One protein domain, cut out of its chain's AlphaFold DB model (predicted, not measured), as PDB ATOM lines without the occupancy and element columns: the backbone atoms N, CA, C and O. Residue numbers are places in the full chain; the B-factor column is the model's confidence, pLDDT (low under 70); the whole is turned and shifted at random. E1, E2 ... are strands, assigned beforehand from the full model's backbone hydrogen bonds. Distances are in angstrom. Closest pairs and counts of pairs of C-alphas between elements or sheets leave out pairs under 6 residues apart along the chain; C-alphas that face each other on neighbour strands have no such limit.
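AT A GLANCE: This is residues 10 to 90 of the 205 residues of an uncharacterized protein of Verrucomicrobia bacterium (UniProt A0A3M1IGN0). The model is an L: a long, strongly twisted sheet of four strands makes one arm, and the small hairpin E2 and E3, set off from one end of the sheet, makes the other. The long hairpin E4 and E5 is the middle of the sheet, with the shorter E1 and E6 along its two edges, and its turn at residues 56 and 57 reaches past both. The printed part has 81 residues with six named strands, E1 to E6 in turn, and no named helix; the larger sheet has the order E1, E4, E5, E6, antiparallel throughout, and the class is all strand. The whole is loose, with a radius of gyration of the C-alphas of 16.5 A, and flat, spanning 48 by 35 by 18 A.

IN THESE COORDINATES: E1, residues 10 to 14, begins at C-alpha 10 (-18.402, 42.974, -12.854) and is 12.9 A long. E2 is residues 18 to 23, 14.2 A, and E3 residues 29 to 33, 12.7 A. E4, residues 42 to 55, is 35.1 A long and bends by 57 degrees at residue 51. E5, residues 58 to 71, is 36.7 A long and bends by 62 degrees at residue 62. E6, residues 81 to 89, is 21.8 A long, bends by 56 degrees at residue 84 and ends at C-alpha 89 (-14.944, 48.695, -25.448).

HOW THE PARTS SIT: E1, an edge strand, is antiparallel to E4 at 165 degrees, with N 12 and O 45 2.9 A apart, within hydrogen-bond range. E4 and E5 form a hairpin at 163 degrees, with N 48 and O 65 at 2.9 A. E4, E5 and E6 are a meander, each strand the antiparallel neighbour of the one before; N 66 and O 87 of the hairpin E5 and E6 are 2.9 A apart. In the hairpin E2 and E3, at 161 degrees, N 19 and O 32 are 2.8 A apart. E2 and E3 are each apart from E1, E4, E5 and E6.

THE WHOLE: The two C-alphas farthest apart, those of Gly 26 and Gly 57, are 50.2 A apart. The printed part has no cut, and no link is long. The mean pLDDT of the printed part is 93.0, and no printed residue is under 70.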
ATOM      1  N   LEU A  10     -18.685  44.380 -13.141       93.94
ATOM      2  CA  LEU A  10     -18.402  42.974 -12.854       93.94
ATOM      3  C   LEU A  10     -16.968  42.827 -12.356       93.94
ATOM      4  O   LEU A  10     -16.024  43.329 -12.962       93.94
ATOM      5  N   THR A  11     -16.805  42.083 -11.266       94.25
ATOM      6  CA  THR A  11     -15.497  41.705 -10.727       94.25
ATOM      7  C   THR A  11     -15.312  40.208 -10.879       94.25
ATOM      8  O   THR A  11     -16.061  39.416 -10.308       94.25
ATOM      9  N   TYR A  12     -14.283  39.811 -11.616       91.50
ATOM     10  CA  TYR A  12     -13.894  38.417 -11.744       91.50
ATOM     11  C   TYR A  12     -12.812  38.127 -10.719       91.50
ATOM     12  O   TYR A  12     -11.658  38.535 -10.864       91.50
ATOM     13  N   PHE A  13     -13.191  37.431  -9.655       92.12
ATOM     14  CA  PHE A  13     -12.288  37.094  -8.566       92.12
ATOM     15  C   PHE A  13     -11.798  35.655  -8.719       92.12
ATOM     16  O   PHE A  13     -12.598  34.716  -8.733       92.12
ATOM     17  N   ASN A  14     -10.482  35.468  -8.806       90.12
ATOM     18  CA  ASN A  14      -9.913  34.133  -8.708       90.12
ATOM     19  C   ASN A  14      -9.882  33.739  -7.227       90.12
ATOM     20  O   ASN A  14      -9.122  34.326  -6.468       90.12
ATOM     21  N   LYS A  15     -10.695  32.751  -6.832       90.19
ATOM     22  CA  LYS A  15     -10.815  32.272  -5.445       90.19
ATOM     23  C   LYS A  15      -9.804  31.197  -5.060       90.19
ATOM     24  O   LYS A  15      -9.548  31.028  -3.873       90.19
ATOM     25  N   ASP A  16      -9.278  30.445  -6.025       89.75
ATOM     26  CA  ASP A  16      -8.523  29.227  -5.718       89.75
ATOM     27  C   ASP A  16      -7.082  29.515  -5.294       89.75
ATOM     28  O   ASP A  16      -6.439  28.651  -4.709       89.75
ATOM     29  N   GLY A  17      -6.575  30.724  -5.549       88.88
ATOM     30  CA  GLY A  17      -5.205  31.088  -5.203       88.88
ATOM     31  C   GLY A  17      -4.167  30.300  -6.007       88.88
ATOM     32  O   GLY A  17      -3.020  30.215  -5.577       88.88
ATOM     33  N   HIS A  18      -4.543  29.717  -7.149       90.88
ATOM     34  CA  HIS A  18      -3.657  28.959  -8.023       90.88
ATOM     35  C   HIS A  18      -3.471  29.667  -9.365       90.88
ATOM     36  O   HIS A  18      -4.404  30.185  -9.983       90.88
ATOM     37  N   LEU A  19      -2.233  29.657  -9.849       85.50
ATOM     38  CA  LEU A  19      -1.908  30.043 -11.211       85.50
ATOM     39  C   LEU A  19      -2.054  28.814 -12.107       85.50
ATOM     40  O   LEU A  19      -1.396  27.797 -11.880       85.50
ATOM     41  N   ARG A  20      -2.911  28.919 -13.124       84.81
ATOM     42  CA  ARG A  20      -3.093  27.895 -14.157       84.81
ATOM     43  C   ARG A  20      -2.332  28.340 -15.398       84.81
ATOM     44  O   ARG A  20      -2.636  29.391 -15.956       84.81
ATOM     45  N   THR A  21      -1.326  27.580 -15.813       82.94
ATOM     46  CA  THR A  21      -0.668  27.818 -17.107       82.94
ATOM     47  C   THR A  21      -1.442  27.132 -18.224       82.94
ATOM     48  O   THR A  21      -2.275  26.271 -17.952       82.94
ATOM     49  N   ALA A  22      -1.130  27.457 -19.480       79.19
ATOM     50  CA  ALA A  22      -1.589  26.661 -20.617       79.19
ATOM     51  C   ALA A  22      -1.315  25.156 -20.379       79.19
ATOM     52  O   ALA A  22      -0.328  24.818 -19.703       79.19
ATOM     53  N   PRO A  23      -2.185  24.264 -20.885       82.25
ATOM     54  CA  PRO A  23      -1.983  22.832 -20.746       82.25
ATOM     55  C   PRO A  23      -0.651  22.436 -21.389       82.25
ATOM     56  O   PRO A  23      -0.264  22.967 -22.432       82.25
ATOM     57  N   ASN A  24       0.066  21.513 -20.753       82.88
ATOM     58  CA  ASN A  24       1.260  20.925 -21.354       82.88
ATOM     59  C   ASN A  24       0.883  20.016 -22.544       82.88
ATOM     60  O   ASN A  24      -0.296  19.785 -22.816       82.88
ATOM     61  N   ALA A  25       1.876  19.446 -23.234       84.38
ATOM     62  CA  ALA A  25       1.653  18.534 -24.366       84.38
ATOM     63  C   ALA A  25       0.774  17.307 -24.026       84.38
ATOM     64  O   ALA A  25       0.185  16.702 -24.915       84.38
ATOM     65  N   GLY A  26       0.656  16.957 -22.739       88.56
ATOM     66  CA  GLY A  26      -0.220  15.899 -22.233       88.56
ATOM     67  C   GLY A  26      -1.612  16.373 -21.795       88.56
ATOM     68  O   GLY A  26      -2.309  15.629 -21.111       88.56
ATOM     69  N   GLY A  27      -2.005  17.614 -22.105       85.06
ATOM     70  CA  GLY A  27      -3.324  18.167 -21.779       85.06
ATOM     71  C   GLY A  27      -3.536  18.527 -20.304       85.06
ATOM     72  O   GLY A  27      -4.627  18.954 -19.930       85.06
ATOM     73  N   ARG A  28      -2.518  18.383 -19.444       82.06
ATOM     74  CA  ARG A  28      -2.623  18.722 -18.019       82.06
ATOM     75  C   ARG A  28      -2.240  20.179 -17.789       82.06
ATOM     76  O   ARG A  28      -1.165  20.623 -18.192       82.06
ATOM     77  N   PHE A  29      -3.102  20.909 -17.091       81.25
ATOM     78  CA  PHE A  29      -2.795  22.250 -16.602       81.25
ATOM     79  C   PHE A  29      -1.781  22.149 -15.463       81.25
ATOM     80  O   PHE A  29      -2.027  21.449 -14.479       81.25
ATOM     81  N   LEU A  30      -0.654  22.856 -15.568       83.75
ATOM     82  CA  LEU A  30       0.209  23.035 -14.405       83.75
ATOM     83  C   LEU A  30      -0.472  24.045 -13.485       83.75
ATOM     84  O   LEU A  30      -0.731  25.186 -13.873       83.75
ATOM     85  N   GLN A  31      -0.775  23.594 -12.273       90.69
ATOM     86  CA  GLN A  31      -1.284  24.433 -11.201       90.69
ATOM     87  C   GLN A  31      -0.154  24.675 -10.214       90.69
ATOM     88  O   GLN A  31       0.485  23.734  -9.741       90.69
ATOM     89  N   ARG A  32       0.117  25.942  -9.915       90.38
ATOM     90  CA  ARG A  32       1.046  26.324  -8.849       90.38
ATOM     91  C   ARG A  32       0.323  27.247  -7.878       90.38
ATOM     92  O   ARG A  32      -0.389  28.137  -8.347       90.38
ATOM     93  N   PRO A  33       0.491  27.071  -6.559       92.75
ATOM     94  CA  PRO A  33      -0.068  28.009  -5.602       92.75
ATOM     95  C   PRO A  33       0.555  29.388  -5.833       92.75
ATOM     96  O   PRO A  33       1.760  29.514  -6.072       92.75
ATOM     97  N   LEU A  34      -0.267  30.428  -5.774       93.38
ATOM     98  CA  LEU A  34       0.195  31.802  -5.854       93.38
ATOM     99  C   LEU A  34       0.982  32.171  -4.587       93.38
ATOM    100  O   LEU A  34       0.714  31.645  -3.498       93.38
ATOM    101  N   PRO A  35       1.959  33.086  -4.693       92.94
ATOM    102  CA  PRO A  35       2.660  33.582  -3.520       92.94
ATOM    103  C   PRO A  35       1.700  34.328  -2.581       92.94
ATOM    104  O   PRO A  35       0.629  34.793  -2.982       92.94
ATOM    105  N   SER A  36       2.092  34.456  -1.309       93.69
ATOM    106  CA  SER A  36       1.460  35.441  -0.422       93.69
ATOM    107  C   SER A  36       1.571  36.826  -1.077       93.69
ATOM    108  O   SER A  36       2.634  37.106  -1.635       93.69
ATOM    109  N   PRO A  37       0.532  37.680  -1.059       95.62
ATOM    110  CA  PRO A  37      -0.742  37.580  -0.329       95.62
ATOM    111  C   PRO A  37      -1.923  36.968  -1.115       95.62
ATOM    112  O   PRO A  37      -3.049  36.967  -0.626       95.62
ATOM    113  N   TYR A  38      -1.710  36.414  -2.310       96.25
ATOM    114  CA  TYR A  38      -2.795  35.986  -3.215       96.25
ATOM    115  C   TYR A  38      -3.293  34.554  -3.004       96.25
ATOM    116  O   TYR A  38      -4.147  34.076  -3.749       96.25
ATOM    117  N   ARG A  39      -2.782  33.848  -1.990       94.06
ATOM    118  CA  ARG A  39      -3.197  32.469  -1.666       94.06
ATOM    119  C   ARG A  39      -4.693  32.335  -1.375       94.06
ATOM    120  O   ARG A  39      -5.235  31.250  -1.512       94.06
ATOM    121  N   ARG A  40      -5.347  33.424  -0.959       91.94
ATOM    122  CA  ARG A  40      -6.800  33.491  -0.710       91.94
ATOM    123  C   ARG A  40      -7.578  34.094  -1.882       91.94
ATOM    124  O   ARG A  40      -8.739  34.461  -1.734       91.94
ATOM    125  N   GLY A  41      -6.920  34.216  -3.027       92.94
ATOM    126  CA  GLY A  41      -7.479  34.810  -4.219       92.94
ATOM    127  C   GLY A  41      -7.167  36.290  -4.396       92.94
ATOM    128  O   GLY A  41      -6.544  36.939  -3.552       92.94
ATOM    129  N   PHE A  42      -7.571  36.800  -5.554       94.56
ATOM    130  CA  PHE A  42      -7.406  38.190  -5.967       94.56
ATOM    131  C   PHE A  42      -8.371  38.527  -7.109       94.56
ATOM    132  O   PHE A  42      -8.895  37.636  -7.789       94.56
ATOM    133  N   THR A  43      -8.580  39.818  -7.354       95.38
ATOM    134  CA  THR A  43      -9.338  40.288  -8.520       95.38
ATOM    135  C   THR A  43      -8.527  40.061  -9.790       95.38
ATOM    136  O   THR A  43      -7.521  40.723 -10.020       95.38
ATOM    137  N   ASN A  44      -8.961  39.117 -10.621       94.81
ATOM    138  CA  ASN A  44      -8.311  38.779 -11.882       94.81
ATOM    139  C   ASN A  44      -8.656  39.789 -12.977       94.81
ATOM    140  O   ASN A  44      -7.776  40.234 -13.710       94.81
ATOM    141  N   SER A  45      -9.924  40.180 -13.070       96.75
ATOM    142  CA  SER A  45     -10.360  41.183 -14.032       96.75
ATOM    143  C   SER A  45     -11.555  41.980 -13.530       96.75
ATOM    144  O   SER A  45     -12.270  41.575 -12.612       96.75
ATOM    145  N   LEU A  46     -11.732  43.156 -14.120       97.69
ATOM    146  CA  LEU A  46     -12.773  44.112 -13.775       97.69
ATOM    147  C   LEU A  46     -13.379  44.658 -15.059       97.69
ATOM    148  O   LEU A  46     -12.663  45.130 -15.940       97.69
ATOM    149  N   TYR A  47     -14.699  44.586 -15.152       97.62
ATOM    150  CA  TYR A  47     -15.489  45.240 -16.184       97.62
ATOM    151  C   TYR A  47     -16.264  46.389 -15.551       97.62
ATOM    152  O   TYR A  47     -16.888  46.208 -14.506       97.62
ATOM    153  N   GLN A  48     -16.231  47.554 -16.186       98.06
ATOM    154  CA  GLN A  48     -16.945  48.736 -15.729       98.06
ATOM    155  C   GLN A  48     -17.497  49.509 -16.920       98.06
ATOM    156  O   GLN A  48     -16.754  49.883 -17.828       98.06
ATOM    157  N   VAL A  49     -18.792  49.791 -16.898       97.69
ATOM    158  CA  VAL A  49     -19.437  50.687 -17.851       97.69
ATOM    159  C   VAL A  49     -19.083  52.124 -17.483       97.69
ATOM    160  O   VAL A  49     -19.226  52.554 -16.345       97.69
ATOM    161  N   VAL A  50     -18.561  52.857 -18.462       97.94
ATOM    162  CA  VAL A  50     -18.155  54.263 -18.326       97.94
ATOM    163  C   VAL A  50     -19.275  55.180 -18.793       97.94
ATOM    164  O   VAL A  50     -19.481  56.258 -18.243       97.94
ATOM    165  N   ARG A  51     -19.991  54.761 -19.840       97.69
ATOM    166  CA  ARG A  51     -21.087  55.522 -20.427       97.69
ATOM    167  C   ARG A  51     -22.138  54.572 -20.970       97.69
ATOM    168  O   ARG A  51     -21.803  53.637 -21.696       97.69
ATOM    169  N   THR A  52     -23.397  54.853 -20.675       96.88
ATOM    170  CA  THR A  52     -24.555  54.129 -21.202       96.88
ATOM    171  C   THR A  52     -25.269  54.944 -22.280       96.88
ATOM    172  O   THR A  52     -25.015  56.135 -22.469       96.88
ATOM    173  N   THR A  53     -26.140  54.277 -23.024       95.06
ATOM    174  CA  THR A  53     -27.138  54.868 -23.912       95.06
ATOM    175  C   THR A  53     -28.445  54.103 -23.743       95.06
ATOM    176  O   THR A  53     -28.424  52.917 -23.413       95.06
ATOM    177  N   ASN A  54     -29.579  54.764 -23.961       93.25
ATOM    178  CA  ASN A  54     -30.872  54.092 -24.022       93.25
ATOM    179  C   ASN A  54     -31.190  53.782 -25.486       93.25
ATOM    180  O   ASN A  54     -31.261  54.691 -26.314       93.25
ATOM    181  N   TYR A  55     -31.357  52.503 -25.804       89.81
ATOM    182  CA  TYR A  55     -31.743  52.044 -27.131       89.81
ATOM    183  C   TYR A  55     -32.988  51.168 -26.996       89.81
ATOM    184  O   TYR A  55     -32.926  50.079 -26.430       89.81
ATOM    185  N   ASN A  56     -34.130  51.667 -27.478       88.25
ATOM    186  CA  ASN A  56     -35.441  51.011 -27.379       88.25
ATOM    187  C   ASN A  56     -35.833  50.598 -25.945       88.25
ATOM    188  O   ASN A  56     -36.366  49.514 -25.725       88.25
ATOM    189  N   GLY A  57     -35.560  51.454 -24.956       87.69
ATOM    190  CA  GLY A  57     -35.902  51.199 -23.553       87.69
ATOM    191  C   GLY A  57     -34.905  50.309 -22.805       87.69
ATOM    192  O   GLY A  57     -35.112  50.054 -21.621       87.69
ATOM    193  N   ILE A  58     -33.824  49.872 -23.460       89.25
ATOM    194  CA  ILE A  58     -32.752  49.072 -22.859       89.25
ATOM    195  C   ILE A  58     -31.531  49.962 -22.639       89.25
ATOM    196  O   ILE A  58     -31.079  50.654 -23.557       89.25
ATOM    197  N   LEU A  59     -30.970  49.931 -21.428       93.50
ATOM    198  CA  LEU A  59     -29.699  50.597 -21.140       93.50
ATOM    199  C   LEU A  59     -28.536  49.733 -21.633       93.50
ATOM    200  O   LEU A  59     -28.267  48.652 -21.108       93.50
ATOM    201  N   LEU A  60     -27.838  50.232 -22.651       94.75
ATOM    202  CA  LEU A  60     -26.694  49.576 -23.272       94.75
ATOM    203  C   LEU A  60     -25.404  50.361 -22.999       94.75
ATOM    204  O   LEU A  60     -25.423  51.593 -22.986       94.75
ATOM    205  N   PRO A  61     -24.259  49.688 -22.813       96.38
ATOM    206  CA  PRO A  61     -22.982  50.359 -22.617       96.38
ATOM    207  C   PRO A  61     -22.498  50.961 -23.940       96.38
ATOM    208  O   PRO A  61     -22.128  50.244 -24.862       96.38
ATOM    209  N   LEU A  62     -22.458  52.287 -24.035       96.94
ATOM    210  CA  LEU A  62     -21.837  52.999 -25.155       96.94
ATOM    211  C   LEU A  62     -20.307  53.033 -25.017       96.94
ATOM    212  O   LEU A  62     -19.574  53.130 -26.000       96.94
ATOM    213  N   GLU A  63     -19.817  52.965 -23.782       98.12
ATOM    214  CA  GLU A  63     -18.405  52.812 -23.482       98.12
ATOM    215  C   GLU A  63     -18.213  51.980 -22.215       98.12
ATOM    216  O   GLU A  63     -18.841  52.246 -21.191       98.12
ATOM    217  N   ALA A  64     -17.306  51.008 -22.269       97.94
ATOM    218  CA  ALA A  64     -16.899  50.227 -21.113       97.94
ATOM    219  C   ALA A  64     -15.384  50.019 -21.073       97.94
ATOM    220  O   ALA A  64     -14.678  50.085 -22.083       97.94
ATOM    221  N   LEU A  65     -14.884  49.755 -19.877       98.12
ATOM    222  CA  LEU A  65     -13.504  49.432 -19.584       98.12
ATOM    223  C   LEU A  65     -13.443  47.977 -19.125       98.12
ATOM    224  O   LEU A  65     -14.178  47.581 -18.224       98.12
ATOM    225  N   TYR A  66     -12.544  47.198 -19.713       97.88
ATOM    226  CA  TYR A  66     -12.210  45.872 -19.219       97.88
ATOM    227  C   TYR A  66     -10.725  45.823 -18.870       97.88
ATOM    228  O   TYR A  66      -9.859  46.005 -19.728       97.88
ATOM    229  N   LEU A  67     -10.434  45.633 -17.588       98.12
ATOM    230  CA  LEU A  67      -9.086  45.524 -17.051       98.12
ATOM    231  C   LEU A  67      -8.805  44.078 -16.693       98.12
ATOM    232  O   LEU A  67      -9.622  43.434 -16.041       98.12
ATOM    233  N   THR A  68      -7.625  43.594 -17.051       97.25
ATOM    234  CA  THR A  68      -7.094  42.347 -16.499       97.25
ATOM    235  C   THR A  68      -5.885  42.656 -15.640       97.25
ATOM    236  O   THR A  68      -5.116  43.581 -15.919       97.25
ATOM    237  N   PHE A  69      -5.716  41.879 -14.581       96.44
ATOM    238  CA  PHE A  69      -4.697  42.090 -13.575       96.44
ATOM    239  C   PHE A  69      -3.788  40.875 -13.456       96.44
ATOM    240  O   PHE A  69      -4.226  39.729 -13.555       96.44
ATOM    241  N   TRP A  70      -2.513  41.137 -13.196       95.06
ATOM    242  CA  TRP A  70      -1.516  40.137 -12.846       95.06
ATOM    243  C   TRP A  70      -0.972  40.387 -11.445       95.06
ATOM    244  O   TRP A  70      -0.903  41.516 -10.963       95.06
ATOM    245  N   VAL A  71      -0.568  39.305 -10.791       95.56
ATOM    246  CA  VAL A  71       0.041  39.347  -9.462       95.56
ATOM    247  C   VAL A  71       1.454  39.941  -9.518       95.56
ATOM    248  O   VAL A  71       2.188  39.734 -10.486       95.56
ATOM    249  N   LYS A  72       1.862  40.661  -8.471       95.06
ATOM    250  CA  LYS A  72       3.240  41.135  -8.279       95.06
ATOM    251  C   LYS A  72       4.005  40.153  -7.399       95.06
ATOM    252  O   LYS A  72       3.468  39.641  -6.425       95.06
ATOM    253  N   ALA A  73       5.283  39.925  -7.693       91.19
ATOM    254  CA  ALA A  73       6.106  39.012  -6.896       91.19
ATOM    255  C   ALA A  73       6.310  39.492  -5.443       91.19
ATOM    256  O   ALA A  73       6.326  38.677  -4.529       91.19
ATOM    257  N   ALA A  74       6.432  40.807  -5.233       93.19
ATOM    258  CA  ALA A  74       6.683  41.431  -3.930       93.19
ATOM    259  C   ALA A  74       5.486  42.275  -3.452       93.19
ATOM    260  O   ALA A  74       5.647  43.422  -3.035       93.19
ATOM    261  N   ALA A  75       4.274  41.734  -3.580       96.06
ATOM    262  CA  ALA A  75       3.062  42.447  -3.194       96.06
ATOM    263  C   ALA A  75       2.877  42.549  -1.680       96.06
ATOM    264  O   ALA A  75       3.114  41.599  -0.937       96.06
ATOM    265  N   ARG A  76       2.362  43.700  -1.235       96.19
ATOM    266  CA  ARG A  76       2.010  43.932   0.179       96.19
ATOM    267  C   ARG A  76       0.582  43.511   0.527       96.19
ATOM    268  O   ARG A  76       0.289  43.249   1.688       96.19
ATOM    269  N   SER A  77      -0.314  43.458  -0.460       96.00
ATOM    270  CA  SER A  77      -1.719  43.061  -0.282       96.00
ATOM    271  C   SER A  77      -2.270  42.362  -1.528       96.00
ATOM    272  O   SER A  77      -1.680  42.455  -2.604       96.00
ATOM    273  N   SER A  78      -3.411  41.677  -1.409       93.81
ATOM    274  CA  SER A  78      -4.075  41.014  -2.545       93.81
ATOM    275  C   SER A  78      -4.557  41.987  -3.629       93.81
ATOM    276  O   SER A  78      -4.820  41.562  -4.752       93.81
ATOM    277  N   ASN A  79      -4.651  43.281  -3.307       94.94
ATOM    278  CA  ASN A  79      -5.035  44.349  -4.233       94.94
ATOM    279  C   ASN A  79      -3.829  44.980  -4.942       94.94
ATOM    280  O   ASN A  79      -3.997  45.768  -5.871       94.94
ATOM    281  N   ASP A  80      -2.609  44.657  -4.510       96.81
ATOM    282  CA  ASP A  80      -1.384  45.174  -5.106       96.81
ATOM    283  C   ASP A  80      -1.084  44.406  -6.395       96.81
ATOM    284  O   ASP A  80      -0.341  43.433  -6.395       96.81
ATOM    285  N   LEU A  81      -1.733  44.791  -7.489       96.44
ATOM    286  CA  LEU A  81      -1.721  44.073  -8.762       96.44
ATOM    287  C   LEU A  81      -1.118  44.935  -9.877       96.44
ATOM    288  O   LEU A  81      -1.151  46.166  -9.825       96.44
ATOM    289  N   TRP A  82      -0.541  44.296 -10.891       97.12
ATOM    290  CA  TRP A  82      -0.224  44.948 -12.159       97.12
ATOM    291  C   TRP A  82      -1.465  44.966 -13.038       97.12
ATOM    292  O   TRP A  82      -2.101  43.931 -13.215       97.12
ATOM    293  N   VAL A  83      -1.781  46.109 -13.645       97.44
ATOM    294  CA  VAL A  83      -2.720  46.124 -14.771       97.44
ATOM    295  C   VAL A  83      -2.001  45.482 -15.951       97.44
ATOM    296  O   VAL A  83      -1.028  46.036 -16.456       97.44
ATOM    297  N   HIS A  84      -2.448  44.298 -16.353       96.31
ATOM    298  CA  HIS A  84      -1.842  43.560 -17.451       96.31
ATOM    299  C   HIS A  84      -2.396  44.039 -18.796       96.31
ATOM    300  O   HIS A  84      -1.631  44.384 -19.696       96.31
ATOM    301  N   HIS A  85      -3.721  44.141 -18.914       97.25
ATOM    302  CA  HIS A  85      -4.366  44.709 -20.090       97.25
ATOM    303  C   HIS A  85      -5.432  45.726 -19.709       97.25
ATOM    304  O   HIS A  85      -6.110  45.604 -18.687       97.25
ATOM    305  N   ARG A  86      -5.592  46.719 -20.585       98.12
ATOM    306  CA  ARG A  86      -6.649  47.722 -20.525       98.12
ATOM    307  C   ARG A  86      -7.357  47.767 -21.868       98.12
ATOM    308  O   ARG A  86      -6.847  48.344 -22.824       98.12
ATOM    309  N   PHE A  87      -8.539  47.176 -21.922       97.12
ATOM    310  CA  PHE A  87      -9.398  47.219 -23.092       97.12
ATOM    311  C   PHE A  87     -10.443  48.311 -22.911       97.12
ATOM    312  O   PHE A  87     -11.093  48.410 -21.868       97.12
ATOM    313  N   ARG A  88     -10.607  49.138 -23.941       97.69
ATOM    314  CA  ARG A  88     -11.700  50.104 -24.034       97.69
ATOM    315  C   ARG A  88     -12.682  49.584 -25.068       97.69
ATOM    316  O   ARG A  88     -12.347  49.489 -26.244       97.69
ATOM    317  N   VAL A  89     -13.872  49.226 -24.614       95.56
ATOM    318  CA  VAL A  89     -14.944  48.695 -25.448       95.56
ATOM    319  C   VAL A  89     -15.845  49.853 -25.846       95.56
ATOM    320  O   VAL A  89     -16.356  50.571 -24.989       95.56
ATOM    321  N   ARG A  90     -16.021  50.043 -27.151       97.25
ATOM    322  CA  ARG A  90     -16.914  51.050 -27.730       97.25
ATOM    323  C   ARG A  90     -17.748  50.383 -28.811       97.25
ATOM    324  O   ARG A  90     -17.241  50.210 -29.922       97.25
TER     325      ARG A  90